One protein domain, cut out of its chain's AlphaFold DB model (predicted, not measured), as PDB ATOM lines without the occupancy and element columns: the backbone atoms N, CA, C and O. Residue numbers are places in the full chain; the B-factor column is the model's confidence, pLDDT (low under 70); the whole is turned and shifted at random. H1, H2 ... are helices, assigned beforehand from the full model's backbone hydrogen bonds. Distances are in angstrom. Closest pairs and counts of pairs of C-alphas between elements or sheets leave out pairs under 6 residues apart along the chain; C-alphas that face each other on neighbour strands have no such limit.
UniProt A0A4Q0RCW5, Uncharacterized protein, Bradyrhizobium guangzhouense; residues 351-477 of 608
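Overview. This is residues 351 to 477 of the 608 residues of an uncharacterized protein of Bradyrhizobium guangzhouense (UniProt A0A4Q0RCW5). The model is a flat, open V of helices. One leg is made by the long helices H2 and H3, which run out and back without touching; the other is made by H5 and H6 in succession, with H1 crossing them, and short H4 is at the apex. The tip of the first leg, residues 403 to 423, sticks out. The printed part has 127 residues with six named helices, H1 to H6 in chain order, and no named strand: all helix. It is loose, with a radius of gyration of the C-alphas of 19.8 A, and spans 57 by 44 by 19 A.

Arrangement. H1, residues 351 to 371, touches H5, residues 452 to 465, with residues 358 to 366 alone; the closest C-alphas, of Val 358 and Ala 463, are 5.2 A apart, at a steep tilt of 46 degrees, opposite ways. With residues 354 to 358 alone H1 touches H6, residues 467 to 477, closest at the C-alphas of Ile 354 and Glu 470, 6.6 A. H2, residues 382 to 408, touches H4, residues 444 to 450, with residues 384 to 392 alone; the C-alphas of Ala 388 and Ser 450 are closest, 5.2 A apart, at a steep tilt of 41 degrees, the same way. The packing of these helices is mostly crossed, with 0 of 3 touching pairs at a shallow tilt. H3, residues 418 to 441, and H2 are near each other. H3 and H4 are close but not clearly touching, their closest C-alphas, of Ala 439 and Val 447, 6.2 A apart. H4 and H5 meet only through their link, as do H5 and H6. Every O i to N i+4 pair is within hydrogen-bond range in H1, H2, H4, H5 and H6; in H3 18 of 20 are.

Along the chain. H1 begins at C-alpha 351 (29.470, 8.286, 41.494) and is 30.3 A long. H2 is 38.1 A long and ends at C-alpha 408 (31.564, 29.274, 72.981). H3 measures 35.4 A, H5 19.5 A and H6 15.1 A, ending at C-alpha 477 (19.448, 5.807, 31.653).

Size, cuts and confidence. The two farthest C-alphas, of Phe 419 and Arg 477, are 57.8 A apart. The printed part has no cut and no long link. The mean pLDDT of the printed part is 80.1; residues 407, 409 to 437 and 439 are under 70.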
ATOM      1  N   LEU A 351      28.785   7.294  40.658       93.31
ATOM      2  CA  LEU A 351      29.470   8.286  41.494       93.31
ATOM      3  C   LEU A 351      30.736   8.839  40.834       93.31
ATOM      4  O   LEU A 351      30.980  10.038  40.904       93.31
ATOM      5  N   ALA A 352      31.516   7.993  40.152       95.12
ATOM      6  CA  ALA A 352      32.700   8.450  39.426       95.12
ATOM      7  C   ALA A 352      32.319   9.342  38.237       95.12
ATOM      8  O   ALA A 352      33.010  10.316  37.964       95.12
ATOM      9  N   HIS A 353      31.203   9.046  37.563       93.69
ATOM     10  CA  HIS A 353      30.681   9.893  36.493       93.69
ATOM     11  C   HIS A 353      30.207  11.253  37.015       93.69
ATOM     12  O   HIS A 353      30.585  12.273  36.449       93.69
ATOM     13  N   ILE A 354      29.466  11.286  38.131       93.62
ATOM     14  CA  ILE A 354      29.064  12.543  38.781       93.62
ATOM     15  C   ILE A 354      30.305  13.339  39.205       93.62
ATOM     16  O   ILE A 354      30.409  14.517  38.883       93.62
ATOM     17  N   ALA A 355      31.274  12.698  39.864       94.00
ATOM     18  CA  ALA A 355      32.514  13.350  40.283       94.00
ATOM     19  C   ALA A 355      33.315  13.892  39.085       94.00
ATOM     20  O   ALA A 355      33.806  15.018  39.129       94.00
ATOM     21  N   SER A 356      33.399  13.126  37.994       93.44
ATOM     22  CA  SER A 356      34.047  13.553  36.751       93.44
ATOM     23  C   SER A 356      33.314  14.722  36.094       93.44
ATOM     24  O   SER A 356      33.979  15.638  35.619       93.44
ATOM     25  N   SER A 357      31.978  14.732  36.106       92.69
ATOM     26  CA  SER A 357      31.163  15.835  35.580       92.69
ATOM     27  C   SER A 357      31.337  17.113  36.410       92.69
ATOM     28  O   SER A 357      31.588  18.184  35.860       92.69
ATOM     29  N   VAL A 358      31.327  17.004  37.745       93.44
ATOM     30  CA  VAL A 358      31.640  18.123  38.652       93.44
ATOM     31  C   VAL A 358      33.056  18.648  38.395       93.44
ATOM     32  O   VAL A 358      33.244  19.856  38.262       93.44
ATOM     33  N   GLY A 359      34.041  17.758  38.257       94.62
ATOM     34  CA  GLY A 359      35.423  18.118  37.932       94.62
ATOM     35  C   GLY A 359      35.560  18.826  36.579       94.62
ATOM     36  O   GLY A 359      36.235  19.850  36.489       94.62
ATOM     37  N   ALA A 360      34.877  18.331  35.543       94.31
ATOM     38  CA  ALA A 360      34.862  18.943  34.216       94.31
ATOM     39  C   ALA A 360      34.227  20.344  34.241       94.31
ATOM     40  O   ALA A 360      34.815  21.287  33.713       94.31
ATOM     41  N   ASN A 361      33.093  20.514  34.930       92.88
ATOM     42  CA  ASN A 361      32.430  21.814  35.093       92.88
ATOM     43  C   ASN A 361      33.296  22.814  35.872       92.88
ATOM     44  O   ASN A 361      33.381  23.988  35.498       92.88
ATOM     45  N   LEU A 362      33.970  22.359  36.934       93.25
ATOM     46  CA  LEU A 362      34.931  23.163  37.692       93.25
ATOM     47  C   LEU A 362      36.085  23.644  36.808       93.25
ATOM     48  O   LEU A 362      36.448  24.823  36.847       93.25
ATOM     49  N   TRP A 363      36.649  22.737  36.005       94.56
ATOM     50  CA  TRP A 363      37.753  23.042  35.102       94.56
ATOM     51  C   TRP A 363      37.325  24.021  34.004       94.56
ATOM     52  O   TRP A 363      37.955  25.066  33.846       94.56
ATOM     53  N   GLN A 364      36.202  23.754  33.329       95.31
ATOM     54  CA  GLN A 364      35.647  24.618  32.286       95.31
ATOM     55  C   GLN A 364      35.335  26.020  32.823       95.31
ATOM     56  O   GLN A 364      35.753  27.012  32.228       95.31
ATOM     57  N   SER A 365      34.690  26.121  33.990       91.81
ATOM     58  CA  SER A 365      34.406  27.414  34.634       91.81
ATOM     59  C   SER A 365      35.687  28.167  35.005       91.81
ATOM     60  O   SER A 365      35.735  29.395  34.956       91.81
ATOM     61  N   GLY A 366      36.750  27.444  35.374       91.94
ATOM     62  CA  GLY A 366      38.065  28.026  35.624       91.94
ATOM     63  C   GLY A 366      38.731  28.582  34.365       91.94
ATOM     64  O   GLY A 366      39.333  29.654  34.432       91.94
ATOM     65  N   THR A 367      38.602  27.891  33.233       94.25
ATOM     66  CA  THR A 367      39.079  28.363  31.924       94.25
ATOM     67  C   THR A 367      38.304  29.598  31.471       94.25
ATOM     68  O   THR A 367      38.918  30.594  31.105       94.25
ATOM     69  N   VAL A 368      36.972  29.585  31.595       92.12
ATOM     70  CA  VAL A 368      36.117  30.743  31.288       92.12
ATOM     71  C   VAL A 368      36.499  31.950  32.144       92.12
ATOM     72  O   VAL A 368      36.716  33.034  31.613       92.12
ATOM     73  N   ALA A 369      36.677  31.771  33.456       91.19
ATOM     74  CA  ALA A 369      37.108  32.860  34.329       91.19
ATOM     75  C   ALA A 369      38.457  33.454  33.886       91.19
ATOM     76  O   ALA A 369      38.614  34.674  33.906       91.19
ATOM     77  N   ARG A 370      39.423  32.618  33.471       91.94
ATOM     78  CA  ARG A 370      40.727  33.083  32.963       91.94
ATOM     79  C   ARG A 370      40.594  33.906  31.683       91.94
ATOM     80  O   ARG A 370      41.277  34.918  31.568       91.94
ATOM     81  N   ILE A 371      39.698  33.521  30.772       92.12
ATOM     82  CA  ILE A 371      39.387  34.301  29.560       92.12
ATOM     83  C   ILE A 371      38.874  35.701  29.939       92.12
ATOM     84  O   ILE A 371      39.270  36.684  29.324       92.12
ATOM     85  N   PHE A 372      38.084  35.813  31.010       90.44
ATOM     86  CA  PHE A 372      37.617  37.093  31.562       90.44
ATOM     87  C   PHE A 372      38.636  37.803  32.480       90.44
ATOM     88  O   PHE A 372      38.262  38.651  33.286       90.44
ATOM     89  N   GLY A 373      39.926  37.459  32.401       90.88
ATOM     90  CA  GLY A 373      40.991  38.148  33.139       90.88
ATOM     91  C   GLY A 373      41.184  37.695  34.590       90.88
ATOM     92  O   GLY A 373      41.948  38.310  35.338       90.88
ATOM     93  N   ALA A 374      40.537  36.607  35.027       91.31
ATOM     94  CA  ALA A 374      40.815  36.021  36.335       91.31
ATOM     95  C   ALA A 374      42.261  35.516  36.410       91.31
ATOM     96  O   ALA A 374      42.632  34.591  35.690       91.31
ATOM     97  N   ARG A 375      43.045  36.047  37.352       91.56
ATOM     98  CA  ARG A 375      44.385  35.530  37.654       91.56
ATOM     99  C   ARG A 375      44.332  34.480  38.757       91.56
ATOM    100  O   ARG A 375      43.460  34.529  39.635       91.56
ATOM    101  N   SER A 376      45.244  33.522  38.687       90.38
ATOM    102  CA  SER A 376      45.456  32.455  39.661       90.38
ATOM    103  C   SER A 376      46.780  32.652  40.404       90.38
ATOM    104  O   SER A 376      47.607  33.477  40.018       90.38
ATOM    105  N   TYR A 377      47.001  31.891  41.479       87.88
ATOM    106  CA  TYR A 377      48.239  31.984  42.261       87.88
ATOM    107  C   TYR A 377      49.497  31.719  41.430       87.88
ATOM    108  O   TYR A 377      50.534  32.305  41.728       87.88
ATOM    109  N   SER A 378      49.435  30.873  40.395       89.31
ATOM    110  CA  SER A 378      50.591  30.622  39.523       89.31
ATOM    111  C   SER A 378      51.006  31.852  38.722       89.31
ATOM    112  O   SER A 378      52.172  31.958  38.361       89.31
ATOM    113  N   ASP A 379      50.084  32.791  38.516       90.81
ATOM    114  CA  ASP A 379      50.265  33.964  37.655       90.81
ATOM    115  C   ASP A 379      50.840  35.171  38.423       90.81
ATOM    116  O   ASP A 379      51.007  36.253  37.859       90.81
ATOM    117  N   LEU A 380      51.118  35.009  39.723       89.75
ATOM    118  CA  LEU A 380      51.666  36.048  40.594       89.75
ATOM    119  C   LEU A 380      53.164  35.869  40.870       89.75
ATOM    120  O   LEU A 380      53.659  34.757  41.087       89.75
ATOM    121  N   GLY A 381      53.863  37.001  40.989       89.50
ATOM    122  CA  GLY A 381      55.213  37.053  41.551       89.50
ATOM    123  C   GLY A 381      55.244  36.722  43.056       89.50
ATOM    124  O   GLY A 381      54.209  36.803  43.726       89.50
ATOM    125  N   PRO A 382      56.413  36.372  43.628       88.19
ATOM    126  CA  PRO A 382      56.537  35.922  45.022       88.19
ATOM    127  C   PRO A 382      55.964  36.895  46.066       88.19
ATOM    128  O   PRO A 382      55.246  36.468  46.967       88.19
ATOM    129  N   ALA A 383      56.207  38.201  45.913       80.06
ATOM    130  CA  ALA A 383      55.697  39.223  46.833       80.06
ATOM    131  C   ALA A 383      54.158  39.308  46.822       80.06
ATOM    132  O   ALA A 383      53.520  39.368  47.872       80.06
ATOM    133  N   ALA A 384      53.549  39.234  45.636       80.56
ATOM    134  CA  ALA A 384      52.097  39.233  45.476       80.56
ATOM    135  C   ALA A 384      51.456  37.946  46.027       80.56
ATOM    136  O   ALA A 384      50.387  38.004  46.632       80.56
ATOM    137  N   LYS A 385      52.126  36.792  45.876       83.81
ATOM    138  CA  LYS A 385      51.703  35.526  46.500       83.81
ATOM    139  C   LYS A 385      51.679  35.634  48.022       83.81
ATOM    140  O   LYS A 385      50.700  35.211  48.629       83.81
ATOM    141  N   PHE A 386      52.728  36.209  48.615       82.00
ATOM    142  CA  PHE A 386      52.814  36.421  50.059       82.00
ATOM    143  C   PHE A 386      51.689  37.338  50.552       82.00
ATOM    144  O   PHE A 386      50.934  36.943  51.433       82.00
ATOM    145  N   ALA A 387      51.492  38.496  49.911       78.38
ATOM    146  CA  ALA A 387      50.422  39.430  50.268       78.38
ATOM    147  C   ALA A 387      49.021  38.791  50.185       78.38
ATOM    148  O   ALA A 387      48.219  38.928  51.110       78.38
ATOM    149  N   ALA A 388      48.737  38.043  49.112       78.19
ATOM    150  CA  ALA A 388      47.464  37.342  48.954       78.19
ATOM    151  C   ALA A 388      47.276  36.230  50.006       78.19
ATOM    152  O   ALA A 388      46.184  36.074  50.549       78.19
ATOM    153  N   ALA A 389      48.330  35.468  50.323       80.00
ATOM    154  CA  ALA A 389      48.287  34.438  51.362       80.00
ATOM    155  C   ALA A 389      48.048  35.035  52.761       80.00
ATOM    156  O   ALA A 389      47.200  34.538  53.499       80.00
ATOM    157  N   SER A 390      48.728  36.133  53.109       78.50
ATOM    158  CA  SER A 390      48.514  36.848  54.374       78.50
ATOM    159  C   SER A 390      47.088  37.386  54.494       78.50
ATOM    160  O   SER A 390      46.463  37.225  55.541       78.50
ATOM    161  N   ALA A 391      46.542  37.964  53.419       78.44
ATOM    162  CA  ALA A 391      45.162  38.448  53.395       78.44
ATOM    163  C   ALA A 391      44.145  37.311  53.617       78.44
ATOM    164  O   ALA A 391      43.185  37.473  54.370       78.44
ATOM    165  N   GLN A 392      44.370  36.140  53.014       79.81
ATOM    166  CA  GLN A 392      43.511  34.969  53.208       79.81
ATOM    167  C   GLN A 392      43.612  34.387  54.619       79.81
ATOM    168  O   GLN A 392      42.586  34.062  55.211       79.81
ATOM    169  N   LEU A 393      44.821  34.283  55.180       79.62
ATOM    170  CA  LEU A 393      45.021  33.825  56.558       79.62
ATOM    171  C   LEU A 393      44.324  34.746  57.562       79.62
ATOM    172  O   LEU A 393      43.658  34.257  58.473       79.62
ATOM    173  N   LEU A 394      44.413  36.064  57.360       80.00
ATOM    174  CA  LEU A 394      43.706  37.042  58.184       80.00
ATOM    175  C   LEU A 394      42.183  36.855  58.091       80.00
ATOM    176  O   LEU A 394      41.506  36.835  59.115       80.00
ATOM    177  N   ALA A 395      41.646  36.649  56.884       77.00
ATOM    178  CA  ALA A 395      40.219  36.392  56.688       77.00
ATOM    179  C   ALA A 395      39.749  35.098  57.384       77.00
ATOM    180  O   ALA A 395      38.696  35.089  58.021       77.00
ATOM    181  N   VAL A 396      40.537  34.018  57.311       76.06
ATOM    182  CA  VAL A 396      40.247  32.755  58.013       76.06
ATOM    183  C   VAL A 396      40.298  32.943  59.528       76.06
ATOM    184  O   VAL A 396      39.411  32.457  60.225       76.06
ATOM    185  N   PHE A 397      41.287  33.676  60.045       78.81
ATOM    186  CA  PHE A 397      41.406  33.964  61.475       78.81
ATOM    187  C   PHE A 397      40.191  34.739  62.001       78.81
ATOM    188  O   PHE A 397      39.615  34.362  63.020       78.81
ATOM    189  N   ILE A 398      39.750  35.762  61.263       79.00
ATOM    190  CA  ILE A 398      38.535  36.523  61.582       79.00
ATOM    191  C   ILE A 398      37.310  35.598  61.587       79.00
ATOM    192  O   ILE A 398      36.521  35.639  62.527       79.00
ATOM    193  N   LEU A 399      37.158  34.727  60.585       76.88
ATOM    194  CA  LEU A 399      36.028  33.795  60.518       76.88
ATOM    195  C   LEU A 399      36.016  32.807  61.695       76.88
ATOM    196  O   LEU A 399      34.968  32.600  62.301       76.88
ATOM    197  N   ILE A 400      37.167  32.216  62.035       75.44
ATOM    198  CA  ILE A 400      37.300  31.299  63.177       75.44
ATOM    199  C   ILE A 400      36.961  32.019  64.482       75.44
ATOM    200  O   ILE A 400      36.242  31.456  65.301       75.44
ATOM    201  N   TYR A 401      37.428  33.256  64.663       81.38
ATOM    202  CA  TYR A 401      37.098  34.061  65.838       81.38
ATOM    203  C   TYR A 401      35.584  34.301  65.955       81.38
ATOM    204  O   TYR A 401      35.011  34.076  67.017       81.38
ATOM    205  N   LEU A 402      34.922  34.671  64.852       76.38
ATOM    206  CA  LEU A 402      33.474  34.913  64.823       76.38
ATOM    207  C   LEU A 402      32.655  33.640  65.103       76.38
ATOM    208  O   LEU A 402      31.700  33.676  65.875       76.38
ATOM    209  N   VAL A 403      33.023  32.507  64.497       72.50
ATOM    210  CA  VAL A 403      32.344  31.217  64.722       72.50
ATOM    211  C   VAL A 403      32.626  30.688  66.131       72.50
ATOM    212  O   VAL A 403      31.722  30.184  66.794       72.50
ATOM    213  N   GLY A 404      33.864  30.824  66.606       74.44
ATOM    214  CA  GLY A 404      34.288  30.414  67.940       74.44
ATOM    215  C   GLY A 404      33.558  31.176  69.042       74.44
ATOM    216  O   GLY A 404      33.031  30.539  69.948       74.44
ATOM    217  N   ASP A 405      33.449  32.506  68.943       74.06
ATOM    218  CA  ASP A 405      32.683  33.309  69.909       74.06
ATOM    219  C   ASP A 405      31.187  32.946  69.895       74.06
ATOM    220  O   ASP A 405      30.566  32.865  70.954       74.06
ATOM    221  N   TYR A 406      30.621  32.640  68.719       70.31
ATOM    222  CA  TYR A 406      29.234  32.175  68.595       70.31
ATOM    223  C   TYR A 406      28.995  30.829  69.302       70.31
ATOM    224  O   TYR A 406      28.040  30.699  70.067       70.31
ATOM    225  N   TYR A 407      29.859  29.832  69.081       68.00
ATOM    226  CA  TYR A 407      29.714  28.500  69.687       68.00
ATOM    227  C   TYR A 407      30.095  28.461  71.170       68.00
ATOM    228  O   TYR A 407      29.442  27.766  71.944       68.00
ATOM    229  N   TRP A 408      31.121  29.209  71.583       72.81
ATOM    230  CA  TRP A 408      31.564  29.274  72.981       72.81
ATOM    231  C   TRP A 408      30.487  29.852  73.908       72.81
ATOM    232  O   TRP A 408      30.412  29.496  75.078       72.81
ATOM    233  N   ARG A 409      29.607  30.706  73.378       65.06
ATOM    234  CA  ARG A 409      28.477  31.286  74.119       65.06
ATOM    235  C   ARG A 409      27.206  30.426  74.070       65.06
ATOM    236  O   ARG A 409      26.159  30.881  74.518       65.06
ATOM    237  N   GLY A 410      27.294  29.199  73.548       53.59
ATOM    238  CA  GLY A 410      26.202  28.244  73.350       53.59
ATOM    239  C   GLY A 410      25.659  27.550  74.606       53.59
ATOM    240  O   GLY A 410      25.217  26.407  74.503       53.59
ATOM    241  N   ASP A 411      25.618  28.218  75.761       51.41
ATOM    242  CA  ASP A 411      24.565  27.912  76.732       51.41
ATOM    243  C   ASP A 411      23.270  28.434  76.104       51.41
ATOM    244  O   ASP A 411      23.163  29.623  75.821       51.41
ATOM    245  N   GLY A 412      22.306  27.554  75.820       55.69
ATOM    246  CA  GLY A 412      21.085  27.820  75.037       55.69
ATOM    247  C   GLY A 412      20.124  28.903  75.559       55.69
ATOM    248  O   GLY A 412      18.948  28.902  75.203       55.69
ATOM    249  N   GLN A 413      20.586  29.834  76.389       55.53
ATOM    250  CA  GLN A 413      19.920  31.088  76.682       55.53
ATOM    251  C   GLN A 413      20.507  32.194  75.805       55.53
ATOM    252  O   GLN A 413      21.570  32.740  76.090       55.53
ATOM    253  N   LEU A 414      19.775  32.560  74.747       51.69
ATOM    254  CA  LEU A 414      19.981  33.816  74.022       51.69
ATOM    255  C   LEU A 414      20.234  34.958  75.032       51.69
ATOM    256  O   LEU A 414      19.325  35.284  75.806       51.69
ATOM    257  N   PRO A 415      21.427  35.585  75.051       49.19
ATOM    258  CA  PRO A 415      21.687  36.678  75.969       49.19
ATOM    259  C   PRO A 415      20.840  37.876  75.541       49.19
ATOM    260  O   PRO A 415      21.011  38.414  74.449       49.19
ATOM    261  N   LYS A 416      19.934  38.324  76.416       52.69
ATOM    262  CA  LYS A 416      19.047  39.486  76.211       52.69
ATOM    263  C   LYS A 416      19.772  40.842  76.102       52.69
ATOM    264  O   LYS A 416      19.107  41.874  76.106       52.69
ATOM    265  N   SER A 417      21.104  40.897  76.022       60.00
ATOM    266  CA  SER A 417      21.818  42.173  75.944       60.00
ATOM    267  C   SER A 417      22.001  42.634  74.492       60.00
ATOM    268  O   SER A 417      22.845  42.145  73.740       60.00
ATOM    269  N   SER A 418      21.243  43.672  74.127       54.88
ATOM    270  CA  SER A 418      21.326  44.459  72.883       54.88
ATOM    271  C   SER A 418      22.752  44.933  72.542       54.88
ATOM    272  O   SER A 418      23.060  45.232  71.391       54.88
ATOM    273  N   PHE A 419      23.635  44.964  73.543       55.91
ATOM    274  CA  PHE A 419      25.039  45.359  73.446       55.91
ATOM    275  C   PHE A 419      25.881  44.430  72.559       55.91
ATOM    276  O   PHE A 419      26.757  44.893  71.831       55.91
ATOM    277  N   ASN A 420      25.595  43.123  72.565       56.28
ATOM    278  CA  ASN A 420      26.322  42.180  71.715       56.28
ATOM    279  C   ASN A 420      25.912  42.336  70.246       56.28
ATOM    280  O   ASN A 420      26.776  42.385  69.377       56.28
ATOM    281  N   LEU A 421      24.616  42.518  69.963       56.94
ATOM    282  CA  LEU A 421      24.135  42.744  68.597       56.94
ATOM    283  C   LEU A 421      24.722  44.035  67.993       56.94
ATOM    284  O   LEU A 421      25.057  44.064  66.812       56.94
ATOM    285  N   LEU A 422      24.886  45.091  68.799       57.84
ATOM    286  CA  LEU A 422      25.478  46.361  68.367       57.84
ATOM    287  C   LEU A 422      26.975  46.223  68.038       57.84
ATOM    288  O   LEU A 422      27.413  46.705  66.996       57.84
ATOM    289  N   ASN A 423      27.743  45.503  68.864       62.19
ATOM    290  CA  ASN A 423      29.158  45.240  68.587       62.19
ATOM    291  C   ASN A 423      29.351  44.437  67.297       62.19
ATOM    292  O   ASN A 423      30.236  44.768  66.514       62.19
ATOM    293  N   TYR A 424      28.496  43.448  67.021       62.53
ATOM    294  CA  TYR A 424      28.541  42.704  65.760       62.53
ATOM    295  C   TYR A 424      28.174  43.571  64.552       62.53
ATOM    296  O   TYR A 424      28.883  43.545  63.546       62.53
ATOM    297  N   ASN A 425      27.126  44.391  64.662       59.78
ATOM    298  CA  ASN A 425      26.694  45.282  63.583       59.78
ATOM    299  C   ASN A 425      27.675  46.430  63.297       59.78
ATOM    300  O   ASN A 425      27.615  46.992  62.212       59.78
ATOM    301  N   ILE A 426      28.578  46.778  64.221       67.00
ATOM    302  CA  ILE A 426      29.616  47.801  63.998       67.00
ATOM    303  C   ILE A 426      30.945  47.160  63.576       67.00
ATOM    304  O   ILE A 426      31.581  47.630  62.633       67.00
ATOM    305  N   MET A 427      31.353  46.057  64.215       67.38
ATOM    306  CA  MET A 427      32.615  45.378  63.904       67.38
ATOM    307  C   MET A 427      32.611  44.739  62.518       67.38
ATOM    308  O   MET A 427      33.604  44.871  61.810       67.38
ATOM    309  N   LEU A 428      31.526  44.083  62.083       66.38
ATOM    310  CA  LEU A 428      31.497  43.447  60.756       66.38
ATOM    311  C   LEU A 428      31.648  44.457  59.607       66.38
ATOM    312  O   LEU A 428      32.500  44.229  58.746       66.38
ATOM    313  N   PRO A 429      30.904  45.580  59.571       64.25
ATOM    314  CA  PRO A 429      31.098  46.604  58.548       64.25
ATOM    315  C   PRO A 429      32.446  47.306  58.654       64.25
ATOM    316  O   PRO A 429      33.029  47.617  57.623       64.25
ATOM    317  N   PHE A 430      32.974  47.527  59.864       65.69
ATOM    318  CA  PHE A 430      34.289  48.148  60.047       65.69
ATOM    319  C   PHE A 430      35.428  47.239  59.566       65.69
ATOM    320  O   PHE A 430      36.312  47.684  58.836       65.69
ATOM    321  N   ILE A 431      35.373  45.946  59.890       69.25
ATOM    322  CA  ILE A 431      36.294  44.932  59.363       69.25
ATOM    323  C   ILE A 431      36.139  44.827  57.842       69.25
ATOM    324  O   ILE A 431      37.137  44.831  57.124       69.25
ATOM    325  N   GLY A 432      34.904  44.807  57.331       66.38
ATOM    326  CA  GLY A 432      34.622  44.840  55.897       66.38
ATOM    327  C   GLY A 432      35.213  46.076  55.210       66.38
ATOM    328  O   GLY A 432      35.838  45.948  54.162       66.38
ATOM    329  N   PHE A 433      35.092  47.253  55.826       66.62
ATOM    330  CA  PHE A 433      35.645  48.518  55.342       66.62
ATOM    331  C   PHE A 433      37.176  48.536  55.360       66.62
ATOM    332  O   PHE A 433      37.780  48.994  54.393       66.62
ATOM    333  N   LEU A 434      37.817  48.009  56.409       65.25
ATOM    334  CA  LEU A 434      39.276  47.873  56.472       65.25
ATOM    335  C   LEU A 434      39.792  46.904  55.404       65.25
ATOM    336  O   LEU A 434      40.769  47.211  54.724       65.25
ATOM    337  N   ILE A 435      39.104  45.777  55.198       67.31
ATOM    338  CA  ILE A 435      39.423  44.821  54.131       67.31
ATOM    339  C   ILE A 435      39.260  45.479  52.753       67.31
ATOM    340  O   ILE A 435      40.136  45.324  51.905       67.31
ATOM    341  N   LEU A 436      38.183  46.241  52.530       61.72
ATOM    342  CA  LEU A 436      37.915  46.919  51.256       61.72
ATOM    343  C   LEU A 436      38.916  48.055  50.984       61.72
ATOM    344  O   LEU A 436      39.437  48.167  49.879       61.72
ATOM    345  N   SER A 437      39.230  48.861  52.001       66.31
ATOM    346  CA  SER A 437      40.198  49.963  51.915       66.31
ATOM    347  C   SER A 437      41.612  49.442  51.670       66.31
ATOM    348  O   SER A 437      42.326  49.970  50.822       66.31
ATOM    349  N   PHE A 438      41.997  48.354  52.344       70.00
ATOM    350  CA  PHE A 438      43.259  47.672  52.076       70.00
ATOM    351  C   PHE A 438      43.276  47.082  50.660       70.00
ATOM    352  O   PHE A 438      44.245  47.277  49.931       70.00
ATOM    353  N   ALA A 439      42.182  46.454  50.216       65.69
ATOM    354  CA  ALA A 439      42.063  45.926  48.858       65.69
ATOM    355  C   ALA A 439      42.200  47.007  47.770       65.69
ATOM    356  O   ALA A 439      42.800  46.722  46.739       65.69
ATOM    357  N   MET A 440      41.734  48.243  48.003       71.50
ATOM    358  CA  MET A 440      41.907  49.364  47.061       71.50
ATOM    359  C   MET A 440      43.367  49.824  46.898       71.50
ATOM    360  O   MET A 440      43.697  50.449  45.894       71.50
ATOM    361  N   THR A 441      44.256  49.499  47.843       75.50
ATOM    362  CA  THR A 441      45.701  49.794  47.737       75.50
ATOM    363  C   THR A 441      46.506  48.681  47.058       75.50
ATOM    364  O   THR A 441      47.676  48.866  46.725       75.50
ATOM    365  N   LEU A 442      45.892  47.516  46.840       78.69
ATOM    366  CA  LEU A 442      46.525  46.365  46.209       78.69
ATOM    367  C   LEU A 442      46.301  46.405  44.693       78.69
ATOM    368  O   LEU A 442      45.246  46.816  44.216       78.69
ATOM    369  N   SER A 443      47.277  45.932  43.912       81.81
ATOM    370  CA  SER A 443      47.096  45.828  42.457       81.81
ATOM    371  C   SER A 443      45.915  44.914  42.105       81.81
ATOM    372  O   SER A 443      45.644  43.938  42.811       81.81
ATOM    373  N   GLU A 444      45.264  45.156  40.962       81.31
ATOM    374  CA  GLU A 444      44.135  44.343  40.472       81.31
ATOM    375  C   GLU A 444      44.448  42.837  40.457       81.31
ATOM    376  O   GLU A 444      43.594  41.997  40.748       81.31
ATOM    377  N   SER A 445      45.707  42.483  40.177       83.50
ATOM    378  CA  SER A 445      46.192  41.103  40.215       83.50
ATOM    379  C   SER A 445      46.119  40.472  41.610       83.50
ATOM    380  O   SER A 445      45.691  39.323  41.737       83.50
ATOM    381  N   VAL A 446      46.479  41.224  42.654       81.00
ATOM    382  CA  VAL A 446      46.447  40.766  44.047       81.00
ATOM    383  C   VAL A 446      45.000  40.664  44.511       81.00
ATOM    384  O   VAL A 446      44.630  39.648  45.087       81.00
ATOM    385  N   VAL A 447      44.158  41.649  44.186       80.00
ATOM    386  CA  VAL A 447      42.721  41.612  44.504       80.00
ATOM    387  C   VAL A 447      42.053  40.397  43.852       80.00
ATOM    388  O   VAL A 447      41.404  39.606  44.536       80.00
ATOM    389  N   SER A 448      42.279  40.175  42.552       84.44
ATOM    390  CA  SER A 448      41.744  39.018  41.818       84.44
ATOM    391  C   SER A 448      42.124  37.700  42.497       84.44
ATOM    392  O   SER A 448      41.266  36.838  42.717       84.44
ATOM    393  N   VAL A 449      43.390  37.533  42.889       87.38
ATOM    394  CA  VAL A 449      43.864  36.305  43.544       87.38
ATOM    395  C   VAL A 449      43.376  36.170  44.986       87.38
ATOM    396  O   VAL A 449      43.012  35.065  45.377       87.38
ATOM    397  N   SER A 450      43.241  37.257  45.744       81.00
ATOM    398  CA  SER A 450      42.637  37.226  47.084       81.00
ATOM    399  C   SER A 450      41.206  36.680  47.054       81.00
ATOM    400  O   SER A 450      40.826  35.911  47.934       81.00
ATOM    401  N   PHE A 451      40.447  36.953  45.985       84.75
ATOM    402  CA  PHE A 451      39.121  36.367  45.749       84.75
ATOM    403  C   PHE A 451      39.147  34.965  45.115       84.75
ATOM    404  O   PHE A 451      38.089  34.413  44.803       84.75
ATOM    405  N   SER A 452      40.308  34.339  44.881       85.50
ATOM    406  CA  SER A 452      40.361  32.994  44.289       85.50
ATOM    407  C   SER A 452      39.616  31.925  45.097       85.50
ATOM    408  O   SER A 452      38.925  31.136  44.451       85.50
ATOM    409  N   PRO A 453      39.666  31.889  46.448       84.00
ATOM    410  CA  PRO A 453      38.922  30.900  47.227       84.00
ATOM    411  C   PRO A 453      37.414  31.094  47.077       84.00
ATOM    412  O   PRO A 453      36.691  30.132  46.846       84.00
ATOM    413  N   LEU A 454      36.943  32.345  47.100       83.12
ATOM    414  CA  LEU A 454      35.527  32.664  46.926       83.12
ATOM    415  C   LEU A 454      35.039  32.325  45.508       83.12
ATOM    416  O   LEU A 454      33.996  31.701  45.340       83.12
ATOM    417  N   ARG A 455      35.825  32.650  44.473       87.31
ATOM    418  CA  ARG A 455      35.524  32.247  43.089       87.31
ATOM    419  C   ARG A 455      35.526  30.730  42.931       87.31
ATOM    420  O   ARG A 455      34.706  30.211  42.181       87.31
ATOM    421  N   TRP A 456      36.437  30.020  43.596       91.25
ATOM    422  CA  TRP A 456      36.441  28.559  43.611       91.25
ATOM    423  C   TRP A 456      35.187  28.011  44.298       91.25
ATOM    424  O   TRP A 456      34.543  27.142  43.721       91.25
ATOM    425  N   LEU A 457      34.779  28.573  45.442       86.00
ATOM    426  CA  LEU A 457      33.541  28.207  46.138       86.00
ATOM    427  C   LEU A 457      32.303  28.436  45.265       86.00
ATOM    428  O   LEU A 457      31.473  27.540  45.156       86.00
ATOM    429  N   PHE A 458      32.194  29.580  44.584       90.50
ATOM    430  CA  PHE A 458      31.083  29.838  43.663       90.50
ATOM    431  C   PHE A 458      31.076  28.884  42.467       90.50
ATOM    432  O   PHE A 458      30.022  28.377  42.093       90.50
ATOM    433  N   ARG A 459      32.244  28.583  41.887       91.44
ATOM    434  CA  ARG A 459      32.357  27.577  40.818       91.44
ATOM    435  C   ARG A 459      31.981  26.189  41.315       91.44
ATOM    436  O   ARG A 459      31.313  25.456  40.598       91.44
ATOM    437  N   PHE A 460      32.392  25.833  42.526       91.56
ATOM    438  CA  PHE A 460      32.047  24.567  43.158       91.56
ATOM    439  C   PHE A 460      30.547  24.467  43.417       91.56
ATOM    440  O   PHE A 460      29.940  23.480  43.019       91.56
ATOM    441  N   ALA A 461      29.927  25.509  43.971       89.06
ATOM    442  CA  ALA A 461      28.479  25.586  44.141       89.06
ATOM    443  C   ALA A 461      27.737  25.479  42.794       89.06
ATOM    444  O   ALA A 461      26.790  24.706  42.678       89.06
ATOM    445  N   GLY A 462      28.206  26.178  41.754       90.50
ATOM    446  CA  GLY A 462      27.659  26.065  40.398       90.50
ATOM    447  C   GLY A 462      27.807  24.658  39.809       90.50
ATOM    448  O   GLY A 462      26.858  24.120  39.242       90.50
ATOM    449  N   ALA A 463      28.963  24.016  40.005       91.50
ATOM    450  CA  ALA A 463      29.204  22.641  39.575       91.50
ATOM    451  C   ALA A 463      28.334  21.632  40.346       91.50
ATOM    452  O   ALA A 463      27.823  20.686  39.748       91.50
ATOM    453  N   LEU A 464      28.102  21.852  41.646       91.19
ATOM    454  CA  LEU A 464      27.140  21.082  42.440       91.19
ATOM    455  C   LEU A 464      25.700  21.288  41.951       91.19
ATOM    456  O   LEU A 464      24.928  20.334  41.935       91.19
ATOM    457  N   GLY A 465      25.353  22.487  41.479       90.81
ATOM    458  CA  GLY A 465      24.060  22.777  40.855       90.81
ATOM    459  C   GLY A 465      23.762  21.928  39.611       90.81
ATOM    460  O   GLY A 465      22.598  21.698  39.296       90.81
ATOM    461  N   ALA A 466      24.787  21.390  38.937       91.75
ATOM    462  CA  ALA A 466      24.617  20.461  37.818       91.75
ATOM    463  C   ALA A 466      24.321  19.013  38.262       91.75
ATOM    464  O   ALA A 466      23.777  18.231  37.480       91.75
ATOM    465  N   VAL A 467      24.631  18.640  39.511       92.44
ATOM    466  CA  VAL A 467      24.489  17.263  40.017       92.44
ATOM    467  C   VAL A 467      23.054  16.729  39.901       92.44
ATOM    468  O   VAL A 467      22.908  15.606  39.418       92.44
ATOM    469  N   PRO A 468      21.982  17.475  40.242       92.94
ATOM    470  CA  PRO A 468      20.612  17.003  40.037       92.94
ATOM    471  C   PRO A 468      20.296  16.643  38.579       92.94
ATOM    472  O   PRO A 468      19.623  15.642  38.337       92.94
ATOM    473  N   ARG A 469      20.825  17.400  37.602       93.88
ATOM    474  CA  ARG A 469      20.667  17.098  36.167       93.88
ATOM    475  C   ARG A 469      21.347  15.780  35.807       93.88
ATOM    476  O   ARG A 469      20.751  14.943  35.133       93.88
ATOM    477  N   GLU A 470      22.574  15.577  36.282       93.06
ATOM    478  CA  GLU A 470      23.340  14.345  36.054       93.06
ATOM    479  C   GLU A 470      22.684  13.131  36.729       93.06
ATOM    480  O   GLU A 470      22.577  12.067  36.120       93.06
ATOM    481  N   ILE A 471      22.160  13.294  37.950       92.56
ATOM    482  CA  ILE A 471      21.343  12.277  38.629       92.56
ATOM    483  C   ILE A 471      20.085  11.974  37.808       92.56
ATOM    484  O   ILE A 471      19.767  10.806  37.599       92.56
ATOM    485  N   GLY A 472      19.395  12.998  37.299       93.56
ATOM    486  CA  GLY A 472      18.233  12.838  36.425       93.56
ATOM    487  C   GLY A 472      18.557  12.011  35.180       93.56
ATOM    488  O   GLY A 472      17.878  11.025  34.902       93.56
ATOM    489  N   MET A 473      19.648  12.330  34.479       91.94
ATOM    490  CA  MET A 473      20.104  11.550  33.322       91.94
ATOM    491  C   MET A 473      20.493  10.118  33.695       91.94
ATOM    492  O   MET A 473      20.179   9.188  32.954       91.94
ATOM    493  N   LEU A 474      21.142   9.910  34.844       92.25
ATOM    494  CA  LEU A 474      21.456   8.574  35.354       92.25
ATOM    495  C   LEU A 474      20.191   7.764  35.641       92.25
ATOM    496  O   LEU A 474      20.147   6.585  35.304       92.25
ATOM    497  N   LEU A 475      19.161   8.382  36.222       92.38
ATOM    498  CA  LEU A 475      17.872   7.738  36.472       92.38
ATOM    499  C   LEU A 475      17.165   7.388  35.162       92.38
ATOM    500  O   LEU A 475      16.722   6.250  35.008       92.38
ATOM    501  N   VAL A 476      17.117   8.319  34.205       91.38
ATOM    502  CA  VAL A 476      16.561   8.073  32.865       91.38
ATOM    503  C   VAL A 476      17.305   6.929  32.181       91.38
ATOM    504  O   VAL A 476      16.667   6.010  31.684       91.38
ATOM    505  N   ARG A 477      18.641   6.901  32.224       88.50
ATOM    506  CA  ARG A 477      19.448   5.807  31.653       88.50
ATOM    507  C   ARG A 477      19.227   4.474  32.369       88.50
ATOM    508  O   ARG A 477      19.066   3.447  31.715       88.50
TER     509      ARG A 477